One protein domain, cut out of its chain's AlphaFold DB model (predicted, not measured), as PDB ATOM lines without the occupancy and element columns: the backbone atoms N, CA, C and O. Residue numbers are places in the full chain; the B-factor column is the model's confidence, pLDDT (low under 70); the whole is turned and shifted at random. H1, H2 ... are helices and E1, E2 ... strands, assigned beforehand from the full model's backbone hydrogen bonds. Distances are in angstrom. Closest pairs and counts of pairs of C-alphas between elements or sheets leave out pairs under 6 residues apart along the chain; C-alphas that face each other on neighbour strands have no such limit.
ATOM      1  N   GLN A 221      17.419 -20.397 -44.275       80.81
ATOM      2  CA  GLN A 221      16.869 -21.441 -45.149       80.81
ATOM      3  C   GLN A 221      16.587 -20.976 -46.590       80.81
ATOM      4  O   GLN A 221      16.385 -21.806 -47.468       80.81
ATOM      5  N   ASN A 222      16.535 -19.662 -46.830       86.31
ATOM      6  CA  ASN A 222      16.215 -19.079 -48.135       86.31
ATOM      7  C   ASN A 222      17.457 -18.522 -48.849       86.31
ATOM      8  O   ASN A 222      17.334 -17.979 -49.947       86.31
ATOM      9  N   LEU A 223      18.640 -18.597 -48.228       90.31
ATOM     10  CA  LEU A 223      19.874 -18.104 -48.832       90.31
ATOM     11  C   LEU A 223      20.269 -18.979 -50.029       90.31
ATOM     12  O   LEU A 223      20.183 -20.200 -49.980       90.31
ATOM     13  N   GLU A 224      20.750 -18.350 -51.097       91.31
ATOM     14  CA  GLU A 224      21.271 -19.045 -52.287       91.31
ATOM     15  C   GLU A 224      22.757 -18.767 -52.520       91.31
ATOM     16  O   GLU A 224      23.490 -19.616 -53.032       91.31
ATOM     17  N   TYR A 225      23.214 -17.583 -52.121       93.62
ATOM     18  CA  TYR A 225      24.574 -17.128 -52.347       93.62
ATOM     19  C   TYR A 225      25.064 -16.321 -51.152       93.62
ATOM     20  O   TYR A 225      24.361 -15.433 -50.682       93.62
ATOM     21  N   VAL A 226      26.263 -16.629 -50.664       95.69
ATOM     22  CA  VAL A 226      26.873 -16.005 -49.487       95.69
ATOM     23  C   VAL A 226      28.337 -15.690 -49.768       95.69
ATOM     24  O   VAL A 226      29.103 -16.556 -50.189       95.69
ATOM     25  N   ILE A 227      28.740 -14.460 -49.461       96.94
ATOM     26  CA  ILE A 227      30.138 -14.073 -49.307       96.94
ATOM     27  C   ILE A 227      30.439 -13.888 -47.827       96.94
ATOM     28  O   ILE A 227      29.783 -13.096 -47.157       96.94
ATOM     29  N   TYR A 228      31.450 -14.592 -47.324       97.12
ATOM     30  CA  TYR A 228      31.852 -14.535 -45.918       97.12
ATOM     31  C   TYR A 228      33.280 -14.005 -45.744       97.12
ATOM     32  O   TYR A 228      34.124 -14.116 -46.635       97.12
ATOM     33  N   PHE A 229      33.563 -13.432 -44.579       97.25
ATOM     34  CA  PHE A 229      34.849 -12.845 -44.207       97.25
ATOM     35  C   PHE A 229      35.118 -13.029 -42.710       97.25
ATOM     36  O   PHE A 229      34.192 -13.214 -41.923       97.25
ATOM     37  N   GLY A 230      36.395 -13.055 -42.315       94.88
ATOM     38  CA  GLY A 230      36.830 -13.319 -40.933       94.88
ATOM     39  C   GLY A 230      36.594 -14.750 -40.420       94.88
ATOM     40  O   GLY A 230      37.283 -15.195 -39.508       94.88
ATOM     41  N   TYR A 231      35.670 -15.499 -41.027       94.00
ATOM     42  CA  TYR A 231      35.450 -16.918 -40.753       94.00
ATOM     43  C   TYR A 231      36.413 -17.826 -41.529       94.00
ATOM     44  O   TYR A 231      36.814 -17.551 -42.669       94.00
ATOM     45  N   SER A 232      36.737 -18.960 -40.916       92.88
ATOM     46  CA  SER A 232      37.274 -20.147 -41.577       92.88
ATOM     47  C   SER A 232      36.186 -20.904 -42.357       92.88
ATOM     48  O   SER A 232      34.987 -20.687 -42.169       92.88
ATOM     49  N   ASN A 233      36.608 -21.826 -43.231       90.25
ATOM     50  CA  ASN A 233      35.687 -22.696 -43.974       90.25
ATOM     51  C   ASN A 233      34.823 -23.559 -43.040       90.25
ATOM     52  O   ASN A 233      33.645 -23.774 -43.315       90.25
ATOM     53  N   ASP A 234      35.394 -24.050 -41.943       89.44
ATOM     54  CA  ASP A 234      34.676 -24.934 -41.024       89.44
ATOM     55  C   ASP A 234      33.635 -24.154 -40.215       89.44
ATOM     56  O   ASP A 234      32.496 -24.599 -40.081       89.44
ATOM     57  N   GLU A 235      33.975 -22.945 -39.754       88.31
ATOM     58  CA  GLU A 235      33.026 -22.062 -39.061       88.31
ATOM     59  C   GLU A 235      31.822 -21.721 -39.948       88.31
ATOM     60  O   GLU A 235      30.681 -21.877 -39.515       88.31
ATOM     61  N   ILE A 236      32.046 -21.310 -41.203       90.06
ATOM     62  CA  ILE A 236      30.939 -20.909 -42.085       90.06
ATOM     63  C   ILE A 236      30.053 -22.095 -42.492       90.06
ATOM     64  O   ILE A 236      28.845 -21.936 -42.665       90.06
ATOM     65  N   ASN A 237      30.622 -23.297 -42.608       88.56
ATOM     66  CA  ASN A 237      29.856 -24.514 -42.875       88.56
ATOM     67  C   ASN A 237      29.060 -24.988 -41.653       88.56
ATOM     68  O   ASN A 237      27.991 -25.570 -41.816       88.56
ATOM     69  N   ASN A 238      29.529 -24.698 -40.438       84.69
ATOM     70  CA  ASN A 238      28.758 -24.954 -39.223       84.69
ATOM     71  C   ASN A 238      27.574 -23.989 -39.074       84.69
ATOM     72  O   ASN A 238      26.510 -24.417 -38.625       84.69
ATOM     73  N   ILE A 239      27.745 -22.724 -39.483       83.94
ATOM     74  CA  ILE A 239      26.665 -21.723 -39.538       83.94
ATOM     75  C   ILE A 239      25.630 -22.130 -40.595       83.94
ATOM     76  O   ILE A 239      24.436 -22.222 -40.316       83.94
ATOM     77  N   PHE A 240      26.094 -22.425 -41.810       85.94
ATOM     78  CA  PHE A 240      25.254 -22.823 -42.933       85.94
ATOM     79  C   PHE A 240      25.433 -24.310 -43.222       85.94
ATOM     80  O   PHE A 240      26.201 -24.683 -44.108       85.94
ATOM     81  N   LYS A 241      24.705 -25.163 -42.497       77.25
ATOM     82  CA  LYS A 241      24.758 -26.626 -42.692       77.25
ATOM     83  C   LYS A 241      24.169 -27.084 -44.029       77.25
ATOM     84  O   LYS A 241      24.400 -28.216 -44.443       77.25
ATOM     85  N   ASP A 242      23.406 -26.218 -44.691       72.56
ATOM     86  CA  ASP A 242      22.852 -26.501 -46.006       72.56
ATOM     87  C   ASP A 242      23.946 -26.441 -47.089       72.56
ATOM     88  O   ASP A 242      24.718 -25.476 -47.192       72.56
ATOM     89  N   ASN A 243      24.011 -27.498 -47.897       65.25
ATOM     90  CA  ASN A 243      24.937 -27.632 -49.020       65.25
ATOM     91  C   ASN A 243      24.425 -26.940 -50.293       65.25
ATOM     92  O   ASN A 243      25.181 -26.823 -51.255       65.25
ATOM     93  N   VAL A 244      23.165 -26.489 -50.317       82.56
ATOM     94  CA  VAL A 244      22.567 -25.793 -51.468       82.56
ATOM     95  C   VAL A 244      23.069 -24.346 -51.579       82.56
ATOM     96  O   VAL A 244      23.114 -23.786 -52.674       82.56
ATOM     97  N   ILE A 245      23.512 -23.747 -50.469       89.25
ATOM     98  CA  ILE A 245      24.011 -22.369 -50.437       89.25
ATOM     99  C   ILE A 245      25.398 -22.309 -51.080       89.25
ATOM    100  O   ILE A 245      26.357 -22.909 -50.580       89.25
ATOM    101  N   LYS A 246      25.546 -21.514 -52.145       92.44
ATOM    102  CA  LYS A 246      26.857 -21.234 -52.733       92.44
ATOM    103  C   LYS A 246      27.621 -20.246 -51.844       92.44
ATOM    104  O   LYS A 246      27.194 -19.109 -51.669       92.44
ATOM    105  N   LYS A 247      28.770 -20.668 -51.310       94.50
ATOM    106  CA  LYS A 247      29.586 -19.897 -50.355       94.50
ATOM    107  C   LYS A 247      30.926 -19.516 -50.983       94.50
ATOM    108  O   LYS A 247      31.631 -20.381 -51.498       94.50
ATOM    109  N   GLU A 248      31.305 -18.246 -50.907       95.31
ATOM    110  CA  GLU A 248      32.605 -17.743 -51.368       95.31
ATOM    111  C   GLU A 248      33.276 -16.902 -50.274       95.31
ATOM    112  O   GLU A 248      32.631 -16.098 -49.605       95.31
ATOM    113  N   LYS A 249      34.591 -17.056 -50.084       96.56
ATOM    114  CA  LYS A 249      35.337 -16.162 -49.189       96.56
ATOM    115  C   LYS A 249      35.499 -14.797 -49.856       96.56
ATOM    116  O   LYS A 249      35.753 -14.716 -51.059       96.56
ATOM    117  N   PHE A 250      35.397 -13.722 -49.085       96.88
ATOM    118  CA  PHE A 250      35.736 -12.384 -49.549       96.88
ATOM    119  C   PHE A 250      37.217 -12.320 -49.957       96.88
ATOM    120  O   PHE A 250      38.098 -12.735 -49.204       96.88
ATOM    121  N   GLN A 251      37.476 -11.808 -51.161       94.25
ATOM    122  CA  GLN A 251      38.808 -11.687 -51.772       94.25
ATOM    123  C   GLN A 251      39.024 -10.274 -52.343       94.25
ATOM    124  O   GLN A 251      39.639 -10.110 -53.394       94.25
ATOM    125  N   GLY A 252      38.426  -9.259 -51.712       89.62
ATOM    126  CA  GLY A 252      38.546  -7.868 -52.147       89.62
ATOM    127  C   GLY A 252      39.876  -7.220 -51.747       89.62
ATOM    128  O   GLY A 252      40.906  -7.881 -51.655       89.62
ATOM    129  N   ASP A 253      39.838  -5.905 -51.528       91.94
ATOM    130  CA  ASP A 253      41.008  -5.081 -51.198       91.94
ATOM    131  C   ASP A 253      41.789  -5.627 -49.986       91.94
ATOM    132  O   ASP A 253      41.204  -5.959 -48.952       91.94
ATOM    133  N   SER A 254      43.119  -5.693 -50.101       92.19
ATOM    134  CA  SER A 254      44.004  -6.154 -49.027       92.19
ATOM    135  C   SER A 254      43.890  -5.309 -47.758       92.19
ATOM    136  O   SER A 254      43.950  -5.868 -46.671       92.19
ATOM    137  N   ASN A 255      43.652  -3.998 -47.867       93.00
ATOM    138  CA  ASN A 255      43.456  -3.129 -46.704       93.00
ATOM    139  C   ASN A 255      42.183  -3.495 -45.933       93.00
ATOM    140  O   ASN A 255      42.176  -3.462 -44.707       93.00
ATOM    141  N   ILE A 256      41.120  -3.888 -46.644       94.06
ATOM    142  CA  ILE A 256      39.879  -4.371 -46.021       94.06
ATOM    143  C   ILE A 256      40.137  -5.692 -45.300       94.06
ATOM    144  O   ILE A 256      39.675  -5.875 -44.180       94.06
ATOM    145  N   LEU A 257      40.878  -6.610 -45.928       93.69
ATOM    146  CA  LEU A 257      41.232  -7.889 -45.309       93.69
ATOM    147  C   LEU A 257      42.053  -7.690 -44.028       93.69
ATOM    148  O   LEU A 257      41.703  -8.290 -43.015       93.69
ATOM    149  N   CYS A 258      43.063  -6.814 -44.052       94.44
ATOM    150  CA  CYS A 258      43.834  -6.465 -42.858       94.44
ATOM    151  C   CYS A 258      42.941  -5.846 -41.780       94.44
ATOM    152  O   CYS A 258      42.959  -6.306 -40.650       94.44
ATOM    153  N   PHE A 259      42.086  -4.876 -42.129       93.75
ATOM    154  CA  PHE A 259      41.178  -4.251 -41.162       93.75
ATOM    155  C   PHE A 259      40.244  -5.268 -40.487       93.75
ATOM    156  O   PHE A 259      40.005  -5.185 -39.284       93.75
ATOM    157  N   ILE A 260      39.722  -6.235 -41.250       94.00
ATOM    158  CA  ILE A 260      38.885  -7.322 -40.723       94.00
ATOM    159  C   ILE A 260      39.679  -8.186 -39.739       94.00
ATOM    160  O   ILE A 260      39.165  -8.512 -38.671       94.00
ATOM    161  N   GLU A 261      40.911  -8.556 -40.091       93.19
ATOM    162  CA  GLU A 261      41.774  -9.403 -39.267       93.19
ATOM    163  C   GLU A 261      42.233  -8.687 -37.988       93.19
ATOM    164  O   GLU A 261      42.033  -9.217 -36.895       93.19
ATOM    165  N   ASP A 262      42.739  -7.457 -38.110       93.06
ATOM    166  CA  ASP A 262      43.258  -6.638 -37.007       93.06
ATOM    167  C   ASP A 262      42.191  -6.351 -35.940       93.06
ATOM    168  O   ASP A 262      42.490  -6.310 -34.748       93.06
ATOM    169  N   ASN A 263      40.932  -6.189 -36.360       91.88
ATOM    170  CA  ASN A 263      39.805  -5.908 -35.466       91.88
ATOM    171  C   ASN A 263      38.983  -7.162 -35.111       91.88
ATOM    172  O   ASN A 263      37.929  -7.054 -34.478       91.88
ATOM    173  N   GLY A 264      39.421  -8.353 -35.540       91.81
ATOM    174  CA  GLY A 264      38.733  -9.617 -35.266       91.81
ATOM    175  C   GLY A 264      37.288  -9.662 -35.778       91.81
ATOM    176  O   GLY A 264      36.432 -10.312 -35.171       91.81
ATOM    177  N   ILE A 265      36.994  -8.950 -36.866       94.69
ATOM    178  CA  ILE A 265      35.654  -8.866 -37.448       94.69
ATOM    179  C   ILE A 265      35.350 -10.184 -38.156       94.69
ATOM    180  O   ILE A 265      36.148 -10.685 -38.946       94.69
ATOM    181  N   LYS A 266      34.157 -10.732 -37.935       94.94
ATOM    182  CA  LYS A 266      33.666 -11.901 -38.674       94.94
ATOM    183  C   LYS A 266      32.295 -11.604 -39.228       94.94
ATOM    184  O   LYS A 266      31.462 -11.059 -38.523       94.94
ATOM    185  N   GLY A 267      32.007 -11.959 -40.467       95.06
ATOM    186  CA  GLY A 267      30.697 -11.656 -41.019       95.06
ATOM    187  C   GLY A 267      30.435 -12.310 -42.351       95.06
ATOM    188  O   GLY A 267      31.294 -12.975 -42.938       95.06
ATOM    189  N   TRP A 268      29.212 -12.133 -42.817       95.81
ATOM    190  CA  TRP A 268      28.783 -12.608 -44.113       95.81
ATOM    191  C   TRP A 268      27.688 -11.701 -44.681       95.81
ATOM    192  O   TRP A 268      26.928 -11.068 -43.950       95.81
ATOM    193  N   VAL A 269      27.633 -11.631 -46.007       95.44
ATOM    194  CA  VAL A 269      26.569 -10.984 -46.781       95.44
ATOM    195  C   VAL A 269      26.056 -12.014 -47.773       95.44
ATOM    196  O   VAL A 269      26.849 -12.688 -48.430       95.44
ATOM    197  N   GLY A 270      24.744 -12.168 -47.869       94.38
ATOM    198  CA  GLY A 270      24.114 -13.156 -48.726       94.38
ATOM    199  C   GLY A 270      22.878 -12.632 -49.433       94.38
ATOM    200  O   GLY A 270      22.402 -11.531 -49.159       94.38
ATOM    201  N   SER A 271      22.363 -13.438 -50.357       92.31
ATOM    202  CA  SER A 271      21.116 -13.168 -51.061       92.31
ATOM    203  C   SER A 271      20.127 -14.312 -50.954       92.31
ATOM    204  O   SER A 271      20.520 -15.480 -50.917       92.31
ATOM    205  N   VAL A 272      18.847 -13.956 -50.990       89.69
ATOM    206  CA  VAL A 272      17.734 -14.887 -51.207       89.69
ATOM    207  C   VAL A 272      17.372 -14.992 -52.687       89.69
ATOM    208  O   VAL A 272      17.779 -14.152 -53.493       89.69
ATOM    209  N   SER A 273      16.555 -15.985 -53.045       84.56
ATOM    210  CA  SER A 273      16.101 -16.149 -54.425       84.56
ATOM    211  C   SER A 273      15.086 -15.088 -54.839       84.56
ATOM    212  O   SER A 273      15.076 -14.703 -56.008       84.56
ATOM    213  N   LYS A 274      14.180 -14.682 -53.939       83.69
ATOM    214  CA  LYS A 274      13.089 -13.737 -54.240       83.69
ATOM    215  C   LYS A 274      12.961 -12.695 -53.134       83.69
ATOM    216  O   LYS A 274      12.970 -13.086 -51.971       83.69
ATOM    217  N   PRO A 275      12.687 -11.410 -53.431       82.69
ATOM    218  CA  PRO A 275      12.629 -10.377 -52.393       82.69
ATOM    219  C   PRO A 275      11.574 -10.669 -51.331       82.69
ATOM    220  O   PRO A 275      11.773 -10.388 -50.164       82.69
ATOM    221  N   LYS A 276      10.459 -11.300 -51.717       79.75
ATOM    222  CA  LYS A 276       9.370 -11.680 -50.804       79.75
ATOM    223  C   LYS A 276       9.752 -12.730 -49.752       79.75
ATOM    224  O   LYS A 276       9.002 -12.926 -48.800       79.75
ATOM    225  N   GLU A 277      10.857 -13.452 -49.952       81.56
ATOM    226  CA  GLU A 277      11.409 -14.377 -48.952       81.56
ATOM    227  C   GLU A 277      12.035 -13.603 -47.785       81.56
ATOM    228  O   GLU A 277      12.107 -14.113 -46.665       81.56
ATOM    229  N   LEU A 278      12.409 -12.343 -48.032       79.44
ATOM    230  CA  LEU A 278      12.679 -11.346 -47.013       79.44
ATOM    231  C   LEU A 278      11.348 -10.703 -46.600       79.44
ATOM    232  O   LEU A 278      10.573 -10.202 -47.415       79.44
ATOM    233  N   LYS A 279      11.047 -10.733 -45.299       68.75
ATOM    234  CA  LYS A 279       9.920  -9.970 -44.744       68.75
ATOM    235  C   LYS A 279      10.227  -8.468 -44.837       68.75
ATOM    236  O   LYS A 279      11.379  -8.067 -44.981       68.75
ATOM    237  N   GLU A 280       9.213  -7.615 -44.714       60.88
ATOM    238  CA  GLU A 280       9.439  -6.162 -44.694       60.88
ATOM    239  C   GLU A 280      10.470  -5.756 -43.616       60.88
ATOM    240  O   GLU A 280      10.361  -6.192 -42.468       60.88
ATOM    241  N   ASN A 281      11.427  -4.889 -43.979       59.72
ATOM    242  CA  ASN A 281      12.547  -4.426 -43.139       59.72
ATOM    243  C   ASN A 281      13.537  -5.534 -42.736       59.72
ATOM    244  O   ASN A 281      14.035  -5.566 -41.604       59.72
ATOM    245  N   THR A 282      13.785  -6.488 -43.633       63.56
ATOM    246  CA  THR A 282      14.768  -7.553 -43.392       63.56
ATOM    247  C   THR A 282      15.942  -7.545 -44.358       63.56
ATOM    248  O   THR A 282      16.917  -8.230 -44.073       63.56
ATOM    249  N   ASP A 283      15.876  -6.709 -45.390       68.44
ATOM    250  CA  ASP A 283      16.878  -6.416 -46.417       68.44
ATOM    251  C   ASP A 283      18.016  -5.510 -45.907       68.44
ATOM    252  O   ASP A 283      18.319  -4.458 -46.477       68.44
ATOM    253  N   ASN A 284      18.628  -5.915 -44.792       84.38
ATOM    254  CA  ASN A 284      19.615  -5.125 -44.063       84.38
ATOM    255  C   ASN A 284      20.873  -5.943 -43.753       84.38
ATOM    256  O   ASN A 284      20.851  -7.176 -43.708       84.38
ATOM    257  N   ILE A 285      21.962  -5.233 -43.459       90.00
ATOM    258  CA  ILE A 285      23.165  -5.815 -42.864       90.00
ATOM    259  C   ILE A 285      23.165  -5.464 -41.375       90.00
ATOM    260  O   ILE A 285      23.285  -4.294 -41.008       90.00
ATOM    261  N   ILE A 286      23.009  -6.490 -40.538       87.38
ATOM    262  CA  ILE A 286      22.939  -6.376 -39.082       87.38
ATOM    263  C   ILE A 286      24.349  -6.482 -38.510       87.38
ATOM    264  O   ILE A 286      25.134  -7.350 -38.900       87.38
ATOM    265  N   VAL A 287      24.658  -5.619 -37.550       87.69
ATOM    266  CA  VAL A 287      25.925  -5.635 -36.825       87.69
ATOM    267  C   VAL A 287      25.668  -6.055 -35.393       87.69
ATOM    268  O   VAL A 287      24.831  -5.483 -34.695       87.69
ATOM    269  N   TYR A 288      26.426  -7.046 -34.959       82.69
ATOM    270  CA  TYR A 288      26.471  -7.579 -33.618       82.69
ATOM    271  C   TYR A 288      27.779  -7.170 -32.946       82.69
ATOM    272  O   TYR A 288      28.842  -7.187 -33.560       82.69
ATOM    273  N   SER A 289      27.708  -6.844 -31.664       80.06
ATOM    274  CA  SER A 289      28.860  -6.633 -30.800       80.06
ATOM    275  C   SER A 289      28.622  -7.372 -29.489       80.06
ATOM    276  O   SER A 289      27.627  -7.133 -28.803       80.06
ATOM    277  N   ASN A 290      29.502  -8.319 -29.165       70.00
ATOM    278  CA  ASN A 290      29.427  -9.179 -27.981       70.00
ATOM    279  C   ASN A 290      28.058  -9.866 -27.833       70.00
ATOM    280  O   ASN A 290      27.411  -9.787 -26.787       70.00
ATOM    281  N   GLY A 291      27.593 -10.484 -28.924       64.12
ATOM    282  CA  GLY A 291      26.321 -11.208 -28.976       64.12
ATOM    283  C   GLY A 291      25.068 -10.324 -29.002       64.12
ATOM    284  O   GLY A 291      23.962 -10.844 -28.902       64.12
ATOM    285  N   LYS A 292      25.210  -8.996 -29.129       68.12
ATOM    286  CA  LYS A 292      24.095  -8.031 -29.089       68.12
ATOM    287  C   LYS A 292      24.007  -7.262 -30.390       68.12
ATOM    288  O   LYS A 292      25.038  -6.902 -30.937       68.12
ATOM    289  N   ILE A 293      22.799  -6.942 -30.842       75.81
ATOM    290  CA  ILE A 293      22.614  -6.043 -31.986       75.81
ATOM    291  C   ILE A 293      23.141  -4.652 -31.610       75.81
ATOM    292  O   ILE A 293      22.642  -4.026 -30.675       75.81
ATOM    293  N   ALA A 294      24.155  -4.196 -32.339       77.56
ATOM    294  CA  ALA A 294      24.692  -2.844 -32.282       77.56
ATOM    295  C   ALA A 294      24.033  -1.937 -33.335       77.56
ATOM    296  O   ALA A 294      23.788  -0.763 -33.067       77.56
ATOM    297  N   ASP A 295      23.704  -2.496 -34.504       82.06
ATOM    298  CA  ASP A 295      22.994  -1.802 -35.580       82.06
ATOM    299  C   ASP A 295      22.103  -2.779 -36.364       82.06
ATOM    300  O   ASP A 295      22.555  -3.856 -36.757       82.06
ATOM    301  N   GLU A 296      20.834  -2.425 -36.581       80.00
ATOM    302  CA  GLU A 296      19.876  -3.236 -37.354       80.00
ATOM    303  C   GLU A 296      19.986  -3.013 -38.872       80.00
ATOM    304  O   GLU A 296      19.482  -3.831 -39.647       80.00
ATOM    305  N   ASP A 297      20.596  -1.903 -39.296       85.81
ATOM    306  CA  ASP A 297      20.858  -1.562 -40.694       85.81
ATOM    307  C   ASP A 297      22.032  -0.578 -40.785       85.81
ATOM    308  O   ASP A 297      21.851   0.636 -40.931       85.81
ATOM    309  N   ILE A 298      23.254  -1.119 -40.768       89.56
ATOM    310  CA  ILE A 298      24.485  -0.312 -40.773       89.56
ATOM    311  C   ILE A 298      24.643   0.570 -42.025       89.56
ATOM    312  O   ILE A 298      25.473   1.478 -42.063       89.56
ATOM    313  N   LEU A 299      23.841   0.334 -43.071       87.62
ATOM    314  CA  LEU A 299      23.895   1.059 -44.343       87.62
ATOM    315  C   LEU A 299      22.609   1.848 -44.648       87.62
ATOM    316  O   LEU A 299      22.426   2.283 -45.789       87.62
ATOM    317  N   LYS A 300      21.756   2.110 -43.647       81.00
ATOM    318  CA  LYS A 300      20.444   2.782 -43.779       81.00
ATOM    319  C   LYS A 300      20.458   4.110 -44.550       81.00
ATOM    320  O   LYS A 300      19.472   4.462 -45.194       81.00
ATOM    321  N   GLY A 301      21.569   4.849 -44.508       74.06
ATOM    322  CA  GLY A 301      21.753   6.133 -45.203       74.06
ATOM    323  C   GLY A 301      22.491   6.059 -46.545       74.06
ATOM    324  O   GLY A 301      22.689   7.088 -47.191       74.06
ATOM    325  N   LYS A 302      22.940   4.876 -46.976       80.19
ATOM    326  CA  LYS A 302      23.779   4.719 -48.170       80.19
ATOM    327  C   LYS A 302      22.926   4.348 -49.383       80.19
ATOM    328  O   LYS A 302      22.378   3.248 -49.448       80.19
ATOM    329  N   THR A 303      22.864   5.244 -50.366       67.81
ATOM    330  CA  THR A 303      22.161   5.030 -51.640       67.81
ATOM    331  C   THR A 303      22.720   3.819 -52.393       67.81
ATOM    332  O   THR A 303      23.934   3.636 -52.473       67.81
ATOM    333  N   GLU A 304      21.837   3.009 -52.975       67.00
ATOM    334  CA  GLU A 304      22.188   1.799 -53.726       67.00
ATOM    335  C   GLU A 304      21.219   1.585 -54.902       67.00
ATOM    336  O   GLU A 304      20.125   2.157 -54.938       67.00
ATOM    337  N   ALA A 305      21.606   0.739 -55.861       61.38
ATOM    338  CA  ALA A 305      20.698   0.223 -56.875       61.38
ATOM    339  C   ALA A 305      19.538  -0.534 -56.203       61.38
ATOM    340  O   ALA A 305      19.731  -1.545 -55.532       61.38
ATOM    341  N   ARG A 306      18.313  -0.038 -56.417       63.78
ATOM    342  CA  ARG A 306      17.081  -0.458 -55.720       63.78
ATOM    343  C   ARG A 306      16.793  -1.965 -55.787       63.78
ATOM    344  O   ARG A 306      16.105  -2.481 -54.916       63.78
ATOM    345  N   ILE A 307      17.300  -2.647 -56.818       67.06
ATOM    346  CA  ILE A 307      17.048  -4.070 -57.064       67.06
ATOM    347  C   ILE A 307      17.895  -4.940 -56.131       67.06
ATOM    348  O   ILE A 307      17.316  -5.732 -55.399       67.06
ATOM    349  N   ALA A 308      19.223  -4.776 -56.103       73.31
ATOM    350  CA  ALA A 308      20.125  -5.645 -55.336       73.31
ATOM    351  C   ALA A 308      19.827  -5.620 -53.831       73.31
ATOM    352  O   ALA A 308      19.723  -6.679 -53.210       73.31
ATOM    353  N   LYS A 309      19.565  -4.423 -53.287       78.38
ATOM    354  CA  LYS A 309      19.180  -4.239 -51.884       78.38
ATOM    355  C   LYS A 309      18.052  -5.188 -51.464       78.38
ATOM    356  O   LYS A 309      18.180  -5.863 -50.456       78.38
ATOM    357  N   SER A 310      17.003  -5.318 -52.278       81.31
ATOM    358  CA  SER A 310      15.806  -6.103 -51.932       81.31
ATOM    359  C   SER A 310      16.018  -7.620 -51.815       81.31
ATOM    360  O   SER A 310      15.118  -8.316 -51.355       81.31
ATOM    361  N   TYR A 311      17.178  -8.139 -52.227       87.19
ATOM    362  CA  TYR A 311      17.533  -9.559 -52.106       87.19
ATOM    363  C   TYR A 311      18.584  -9.812 -51.033       87.19
ATOM    364  O   TYR A 311      18.845 -10.972 -50.721       87.19
ATOM    365  N   MET A 312      19.226  -8.764 -50.525       89.56
ATOM    366  CA  MET A 312      20.458  -8.875 -49.764       89.56
ATOM    367  C   MET A 312      20.193  -8.807 -48.263       89.56
ATOM    368  O   MET A 312      19.448  -7.956 -47.786       89.56
ATOM    369  N   VAL A 313      20.877  -9.669 -47.520       91.75
ATOM    370  CA  VAL A 313      20.944  -9.644 -46.057       91.75
ATOM    371  C   VAL A 313      22.378  -9.877 -45.609       91.75
ATOM    372  O   VAL A 313      23.188 -10.417 -46.360       91.75
ATOM    373  N   GLY A 314      22.716  -9.498 -44.388       92.12
ATOM    374  CA  GLY A 314      24.021  -9.831 -43.834       92.12
ATOM    375  C   GLY A 314      24.054  -9.751 -42.325       92.12
ATOM    376  O   GLY A 314      23.238  -9.067 -41.707       92.12
ATOM    377  N   GLU A 315      25.026 -10.441 -41.745       91.44
ATOM    378  CA  GLU A 315      25.289 -10.418 -40.313       91.44
ATOM    379  C   GLU A 315      26.792 -10.292 -40.072       91.44
ATOM    380  O   GLU A 315      27.608 -10.985 -40.688       91.44
ATOM    381  N   ILE A 316      27.164  -9.382 -39.175       93.06
ATOM    382  CA  ILE A 316      28.557  -9.035 -38.892       93.06
ATOM    383  C   ILE A 316      28.770  -9.018 -37.387       93.06
ATOM    384  O   ILE A 316      28.044  -8.350 -36.675       93.06
ATOM    385  N   GLN A 317      29.782  -9.725 -36.911       90.50
ATOM    386  CA  GLN A 317      30.286  -9.732 -35.546       90.50
ATOM    387  C   GLN A 317      31.488  -8.780 -35.462       90.50
ATOM    388  O   GLN A 317      32.514  -9.005 -36.105       90.50
ATOM    389  N   ALA A 318      31.349  -7.718 -34.672       90.31
ATOM    390  CA  ALA A 318      32.345  -6.678 -34.440       90.31
ATOM    391  C   ALA A 318      32.426  -6.378 -32.932       90.31
ATOM    392  O   ALA A 318      31.792  -5.465 -32.396       90.31
ATOM    393  N   ASN A 319      33.190  -7.202 -32.214       83.06
ATOM    394  CA  ASN A 319      33.267  -7.149 -30.749       83.06
ATOM    395  C   ASN A 319      34.160  -6.014 -30.222       83.06
ATOM    396  O   ASN A 319      33.976  -5.587 -29.085       83.06
ATOM    397  N   TYR A 320      35.063  -5.487 -31.056       83.31
ATOM    398  CA  TYR A 320      36.024  -4.436 -30.694       83.31
ATOM    399  C   TYR A 320      35.376  -3.081 -30.361       83.31
ATOM    400  O   TYR A 320      36.011  -2.226 -29.752       83.31
ATOM    401  N   PHE A 321      34.093  -2.876 -30.691       79.38
ATOM    402  CA  PHE A 321      33.376  -1.661 -30.295       79.38
ATOM    403  C   PHE A 321      33.332  -1.457 -28.774       79.38
ATOM    404  O   PHE A 321      33.157  -0.330 -28.328       79.38
ATOM    405  N   ILE A 322      33.511  -2.503 -27.962       66.56
ATOM    406  CA  ILE A 322      33.563  -2.362 -26.499       66.56
ATOM    407  C   ILE A 322      34.714  -1.475 -26.011       66.56
ATOM    408  O   ILE A 322      34.592  -0.855 -24.955       66.56
ATOM    409  N   ASP A 323      35.793  -1.398 -26.788       69.25
ATOM    410  CA  ASP A 323      36.988  -0.632 -26.450       69.25
ATOM    411  C   ASP A 323      36.878   0.839 -26.890       69.25
ATOM    412  O   ASP A 323      37.754   1.646 -26.578       69.25
ATOM    413  N   LEU A 324      35.797   1.204 -27.593       73.88
ATOM    414  CA  LEU A 324      35.536   2.568 -28.044       73.88
ATOM    415  C   LEU A 324      34.697   3.356 -27.032       73.88
ATOM    416  O   LEU A 324      33.804   2.830 -26.362       73.88
ATOM    417  N   GLU A 325      34.945   4.661 -26.971       67.56
ATOM    418  CA  GLU A 325      34.152   5.590 -26.170       67.56
ATOM    419  C   GLU A 325      32.847   5.937 -26.917       67.56
ATOM    420  O   GLU A 325      32.873   6.565 -27.970       67.56
ATOM    421  N   ASP A 326      31.703   5.478 -26.391       66.75
ATOM    422  CA  ASP A 326      30.343   5.723 -26.917       66.75
ATOM    423  C   ASP A 326      30.138   5.444 -28.437       66.75
ATOM    424  O   ASP A 326      29.638   6.292 -29.173       66.75
ATOM    425  N   PRO A 327      30.396   4.219 -28.939       74.12
ATOM    426  CA  PRO A 327      30.251   3.885 -30.367       74.12
ATOM    427  C   PRO A 327      28.795   3.772 -30.855       74.12
ATOM    428  O   PRO A 327      28.552   3.534 -32.036       74.12
ATOM    429  N   ILE A 328      27.813   3.875 -29.955       71.38
ATOM    430  CA  ILE A 328      26.385   3.687 -30.236       71.38
ATOM    431  C   ILE A 328      25.675   5.029 -30.085       71.38
ATOM    432  O   ILE A 328      25.825   5.709 -29.068       71.38
ATOM    433  N   THR A 329      24.819   5.354 -31.056       66.75
ATOM    434  CA  THR A 329      23.988   6.564 -31.050       66.75
ATOM    435  C   THR A 329      23.211   6.743 -29.741       66.75
ATOM    436  O   THR A 329      22.772   5.787 -29.093       66.75
ATOM    437  N   SER A 330      22.939   7.998 -29.377       56.06
ATOM    438  CA  SER A 330      22.127   8.335 -28.196       56.06
ATOM    439  C   SER A 330      20.712   7.732 -28.235       56.06
ATOM    440  O   SER A 330      20.162   7.398 -27.184       56.06
ATOM    441  N   SER A 331      20.151   7.528 -29.435       54.66
ATOM    442  CA  SER A 331      18.865   6.853 -29.660       54.66
ATOM    443  C   SER A 331      18.934   5.329 -29.526       54.66
ATOM    444  O   SER A 331      17.884   4.697 -29.414       54.66
ATOM    445  N   ARG A 332      20.142   4.742 -29.509       60.34
ATOM    446  CA  ARG A 332      20.401   3.290 -29.467       60.34
ATOM    447  C   ARG A 332      19.832   2.530 -30.663       60.34
ATOM    448  O   ARG A 332      19.472   1.365 -30.539       60.34
ATOM    449  N   GLN A 333      19.716   3.203 -31.802       62.59
ATOM    450  CA  GLN A 333      19.171   2.617 -33.030       62.59
ATOM    451  C   GLN A 333      20.250   2.305 -34.075       62.59
ATOM    452  O   GLN A 333      19.900   1.954 -35.197       62.59
ATOM    453  N   GLY A 334      21.529   2.452 -33.722       75.75
ATOM    454  CA  GLY A 334      22.661   2.193 -34.607       75.75
ATOM    455  C   GLY A 334      23.972   2.755 -34.066       75.75
ATOM    456  O   GLY A 334      23.996   3.350 -32.978       75.75
ATOM    457  N   LEU A 335      25.041   2.577 -34.835       83.00
ATOM    458  CA  LEU A 335      26.377   3.077 -34.507       83.00
ATOM    459  C   LEU A 335      26.523   4.581 -34.807       83.00
ATOM    460  O   LEU A 335      25.874   5.109 -35.710       83.00
ATOM    461  N   ASP A 336      27.346   5.279 -34.023       82.12
ATOM    462  CA  ASP A 336      27.597   6.718 -34.179       82.12
ATOM    463  C   ASP A 336      28.683   6.975 -35.235       82.12
ATOM    464  O   ASP A 336      29.870   6.749 -35.005       82.12
ATOM    465  N   ASP A 337      28.275   7.459 -36.410       80.75
ATOM    466  CA  ASP A 337      29.162   7.707 -37.551       80.75
ATOM    467  C   ASP A 337      30.066   8.945 -37.400       80.75
ATOM    468  O   ASP A 337      30.910   9.202 -38.269       80.75
ATOM    469  N   SER A 338      29.936   9.691 -36.297       82.38
ATOM    470  CA  SER A 338      30.879  10.748 -35.924       82.38
ATOM    471  C   SER A 338      32.193  10.202 -35.353       82.38
ATOM    472  O   SER A 338      33.213  10.894 -35.418       82.38
ATOM    473  N   VAL A 339      32.198   8.954 -34.868       85.81
ATOM    474  CA  VAL A 339      33.397   8.249 -34.394       85.81
ATOM    475  C   VAL A 339      34.190   7.723 -35.596       85.81
ATOM    476  O   VAL A 339      33.646   7.035 -36.464       85.81
ATOM    477  N   SER A 340      35.489   8.030 -35.661       86.62
ATOM    478  CA  SER A 340      36.363   7.673 -36.793       86.62
ATOM    479  C   SER A 340      36.373   6.174 -37.092       86.62
ATOM    480  O   SER A 340      36.203   5.761 -38.235       86.62
ATOM    481  N   GLU A 341      36.493   5.361 -36.055       87.81
ATOM    482  CA  GLU A 341      36.600   3.910 -36.111       87.81
ATOM    483  C   GLU A 341      35.288   3.274 -36.590       87.81
ATOM    484  O   GLU A 341      35.293   2.309 -37.356       87.81
ATOM    485  N   VAL A 342      34.149   3.850 -36.186       88.88
ATOM    486  CA  VAL A 342      32.821   3.456 -36.675       88.88
ATOM    487  C   VAL A 342      32.665   3.835 -38.144       88.88
ATOM    488  O   VAL A 342      32.165   3.048 -38.946       88.88
ATOM    489  N   LYS A 343      33.122   5.025 -38.537       89.94
ATOM    490  CA  LYS A 343      33.069   5.472 -39.929       89.94
ATOM    491  C   LYS A 343      33.916   4.590 -40.849       89.94
ATOM    492  O   LYS A 343      33.459   4.231 -41.936       89.94
ATOM    493  N   ASP A 344      35.115   4.212 -40.418       91.06
ATOM    494  CA  ASP A 344      35.996   3.306 -41.160       91.06
ATOM    495  C   ASP A 344      35.393   1.904 -41.279       91.06
ATOM    496  O   ASP A 344      35.423   1.299 -42.357       91.06
ATOM    497  N   PHE A 345      34.731   1.432 -40.223       94.12
ATOM    498  CA  PHE A 345      33.938   0.210 -40.268       94.12
ATOM    499  C   PHE A 345      32.798   0.296 -41.289       94.12
ATOM    500  O   PHE A 345      32.707  -0.555 -42.172       94.12
ATOM    501  N   ILE A 346      31.975   1.348 -41.245       92.25
ATOM    502  CA  ILE A 346      30.873   1.562 -42.200       92.25
ATOM    503  C   ILE A 346      31.401   1.573 -43.640       92.25
ATOM    504  O   ILE A 346      30.822   0.929 -44.517       92.25
ATOM    505  N   ASN A 347      32.518   2.260 -43.897       92.12
ATOM    506  CA  ASN A 347      33.152   2.292 -45.217       92.12
ATOM    507  C   ASN A 347      33.652   0.906 -45.647       92.12
ATOM    508  O   ASN A 347      33.513   0.523 -46.812       92.12
ATOM    509  N   THR A 348      34.206   0.135 -44.715       94.31
ATOM    510  CA  THR A 348      34.628  -1.247 -44.953       94.31
ATOM    511  C   THR A 348      33.438  -2.114 -45.365       94.31
ATOM    512  O   THR A 348      33.486  -2.768 -46.410       94.31
ATOM    513  N   ILE A 349      32.329  -2.050 -44.621       94.12
ATOM    514  CA  ILE A 349      31.112  -2.810 -44.931       94.12
ATOM    515  C   ILE A 349      30.490  -2.355 -46.256       94.12
ATOM    516  O   ILE A 349      30.040  -3.184 -47.048       94.12
ATOM    517  N   GLU A 350      30.533  -1.058 -46.569       92.44
ATOM    518  CA  GLU A 350      30.071  -0.534 -47.854       92.44
ATOM    519  C   GLU A 350      30.858  -1.129 -49.039       92.44
ATOM    520  O   GLU A 350      30.271  -1.459 -50.074       92.44
ATOM    521  N   ASN A 351      32.173  -1.304 -48.899       93.38
ATOM    522  CA  ASN A 351      33.008  -1.921 -49.930       93.38
ATOM    523  C   ASN A 351      32.775  -3.432 -50.049       93.38
ATOM    524  O   ASN A 351      32.709  -3.949 -51.167       93.38
ATOM    525  N   ILE A 352      32.578  -4.132 -48.927       95.00
ATOM    526  CA  ILE A 352      32.174  -5.545 -48.936       95.00
ATOM    527  C   ILE A 352      30.837  -5.703 -49.662       95.00
ATOM    528  O   ILE A 352      30.713  -6.568 -50.528       95.00
ATOM    529  N   ARG A 353      29.865  -4.821 -49.394       92.75
ATOM    530  CA  ARG A 353      28.588  -4.790 -50.114       92.75
ATOM    531  C   ARG A 353      28.790  -4.595 -51.619       92.75
ATOM    532  O   ARG A 353      28.220  -5.346 -52.404       92.75
ATOM    533  N   LYS A 354      29.616  -3.634 -52.048       91.81
ATOM    534  CA  LYS A 354      29.905  -3.408 -53.483       91.81
ATOM    535  C   LYS A 354      30.506  -4.647 -54.151       91.81
ATOM    536  O   LYS A 354      30.091  -5.016 -55.248       91.81
ATOM    537  N   TYR A 355      31.453  -5.302 -53.482       93.94
ATOM    538  CA  TYR A 355      32.029  -6.561 -53.954       93.94
ATOM    539  C   TYR A 355      30.972  -7.667 -54.047       93.94
ATOM    540  O   TYR A 355      30.913  -8.376 -55.053       93.94
ATOM    541  N   PHE A 356      30.116  -7.786 -53.025       94.44
ATOM    542  CA  PHE A 356      29.018  -8.743 -53.012       94.44
ATOM    543  C   PHE A 356      28.084  -8.536 -54.201       94.44
ATOM    544  O   PHE A 356      27.865  -9.488 -54.939       94.44
ATOM    545  N   ILE A 357      27.620  -7.307 -54.443       90.69
ATOM    546  CA  ILE A 357      26.731  -6.978 -55.569       90.69
ATOM    547  C   ILE A 357      27.371  -7.384 -56.898       90.69
ATOM    548  O   ILE A 357      26.743  -8.082 -57.687       90.69
ATOM    549  N   GLY A 358      28.643  -7.040 -57.123       90.44
ATOM    550  CA  GLY A 358      29.331  -7.409 -58.363       90.44
ATOM    551  C   GLY A 358      29.410  -8.925 -58.583       90.44
ATOM    552  O   GLY A 358      29.304  -9.403 -59.713       90.44
ATOM    553  N   LYS A 359      29.567  -9.706 -57.510       93.19
ATOM    554  CA  LYS A 359      29.575 -11.173 -57.575       93.19
ATOM    555  C   LYS A 359      28.173 -11.765 -57.703       93.19
ATOM    556  O   LYS A 359      27.977 -12.714 -58.463       93.19
ATOM    557  N   TRP A 360      27.213 -11.192 -56.994       91.31
ATOM    558  CA  TRP A 360      25.808 -11.558 -57.033       91.31
ATOM    559  C   TRP A 360      25.205 -11.322 -58.420       91.31
ATOM    560  O   TRP A 360      24.531 -12.208 -58.932       91.31
ATOM    561  N   ASP A 361      25.532 -10.213 -59.088       87.69
ATOM    562  CA  ASP A 361      25.101  -9.927 -60.462       87.69
ATOM    563  C   ASP A 361      25.569 -11.017 -61.439       87.69
ATOM    564  O   ASP A 361      24.805 -11.488 -62.289       87.69
ATOM    565  N   VAL A 362      26.824 -11.463 -61.304       88.81
ATOM    566  CA  VAL A 362      27.376 -12.570 -62.103       88.81
ATOM    567  C   VAL A 362      26.646 -13.873 -61.792       88.81
ATOM    568  O   VAL A 362      26.250 -14.591 -62.714       88.81
ATOM    569  N   PHE A 363      26.434 -14.165 -60.509       89.75
ATOM    570  CA  PHE A 363      25.711 -15.349 -60.065       89.75
ATOM    571  C   PHE A 363      24.268 -15.366 -60.593       89.75
ATOM    572  O   PHE A 363      23.895 -16.315 -61.282       89.75
ATOM    573  N   ARG A 364      23.483 -14.302 -60.394       86.19
ATOM    574  CA  ARG A 364      22.095 -14.221 -60.876       86.19
ATOM    575  C   ARG A 364      21.989 -14.258 -62.388       86.19
ATOM    576  O   ARG A 364      21.086 -14.909 -62.897       86.19
ATOM    577  N   THR A 365      22.932 -13.651 -63.109       86.50
ATOM    578  CA  THR A 365      23.010 -13.791 -64.572       86.50
ATOM    579  C   THR A 365      23.187 -15.256 -64.975       86.50
ATOM    580  O   THR A 365      22.561 -15.703 -65.935       86.50
TER     581      THR A 365
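This is residues 221 to 365 of the 449 residues of the protein "Putative Molecular chaperone, HSP90 family (68.4 kDa protein in HgiDIIM 3'region)" of Lactococcus piscium (UniProt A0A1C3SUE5). Picture one strongly twisted sheet of six strands with a long helix, H5, laid slantwise over one face, making two layers, helix on sheet. Four short helices sit round this pair: H1 and H2 graze the sheet, H4 is over E4, and H3 is close to H5. The printed part has 145 residues with five named helices and six named strands, in the order E1 H1 E2 H2 E3 E4 E5 H3 E6 H4 H5. The class is mixed, helices and strands; the sheet, also mixed, runs E2 E1 E3 E6 E4 E5. The whole is compact, with a radius of gyration of the C-alphas of 14.7 A and spans of 43 by 32 by 26 A.

Begin at E3, residues 266 to 272, and E6, residues 312 to 317, antiparallel at 165 degrees, with N 268 and O 315 2.9 A apart. E1, residues 223 to 229, is antiparallel to E3 at 160 degrees; find N 227 and O 269, 2.8 A. Edge strand E2, residues 246 to 249, is parallel to E1 at 11 degrees, with N 248 and O 226 at 2.9 A. E4, residues 285 to 289, is parallel to E6 at 11 degrees, with N 288 and O 316 at 2.7 A. It forms a hairpin with edge strand E5, residues 292 to 295, antiparallel at 134 degrees, with N 294 and O 287 at 2.8 A. H5, residues 340 to 365, has a height over the sheet of 9.2 A, over E1, E3 and E6, slantwise at 37 degrees to E1 on the local plane; their closest C-alphas are those of Ile 227 and Phe 356, 6.6 A. On the same face, H4, residues 319 to 323, is only just over E4, with 3 C-alphas falling on it; the closest C-alphas are those of Ser 289 and Asn 319, 4.4 A. H1, residues 233 to 239, only grazes the sheet; E1, H1 and E2 make a strand-helix-strand unit, two parallel strands with a helix between, its crossover right-handed. H2, residues 254 to 262, only grazes the sheet, only just on it with 5 pairs of C-alphas within 10 A. H2 is close but not clearly touching H5, the closest C-alphas being those of Ile 256 and Thr 348, 6.2 A. H3, residues 306 to 309, is not on the sheet. In H1 and H2 every O i to N i+4 pair is within hydrogen-bond range; H5 has 21 of 22, H4 has 0 of 1 but 2 of 2 O i to N i+3 pairs, and H3 is too short for an i+4 pair.

Find C-alpha 223 at (19.874, -18.104, -48.832), where E1 begins and runs 16.5 A. E3 runs 20.5 A and E6 17.3 A. H5 runs 37.6 A from C-alpha 340 at (36.363, 7.673, -36.793) to C-alpha 365 at (23.010, -13.791, -64.572).

The two C-alphas farthest apart are those of Glu 325 and Thr 365, 44.4 A. The printed part has no cut; E3 to E4 and H4 to H5 are long links, of 12 and 16 residues. Look for pLDDT under 70 in 22 residues, among them 279 to 283, 303 to 307 and 329 to 333.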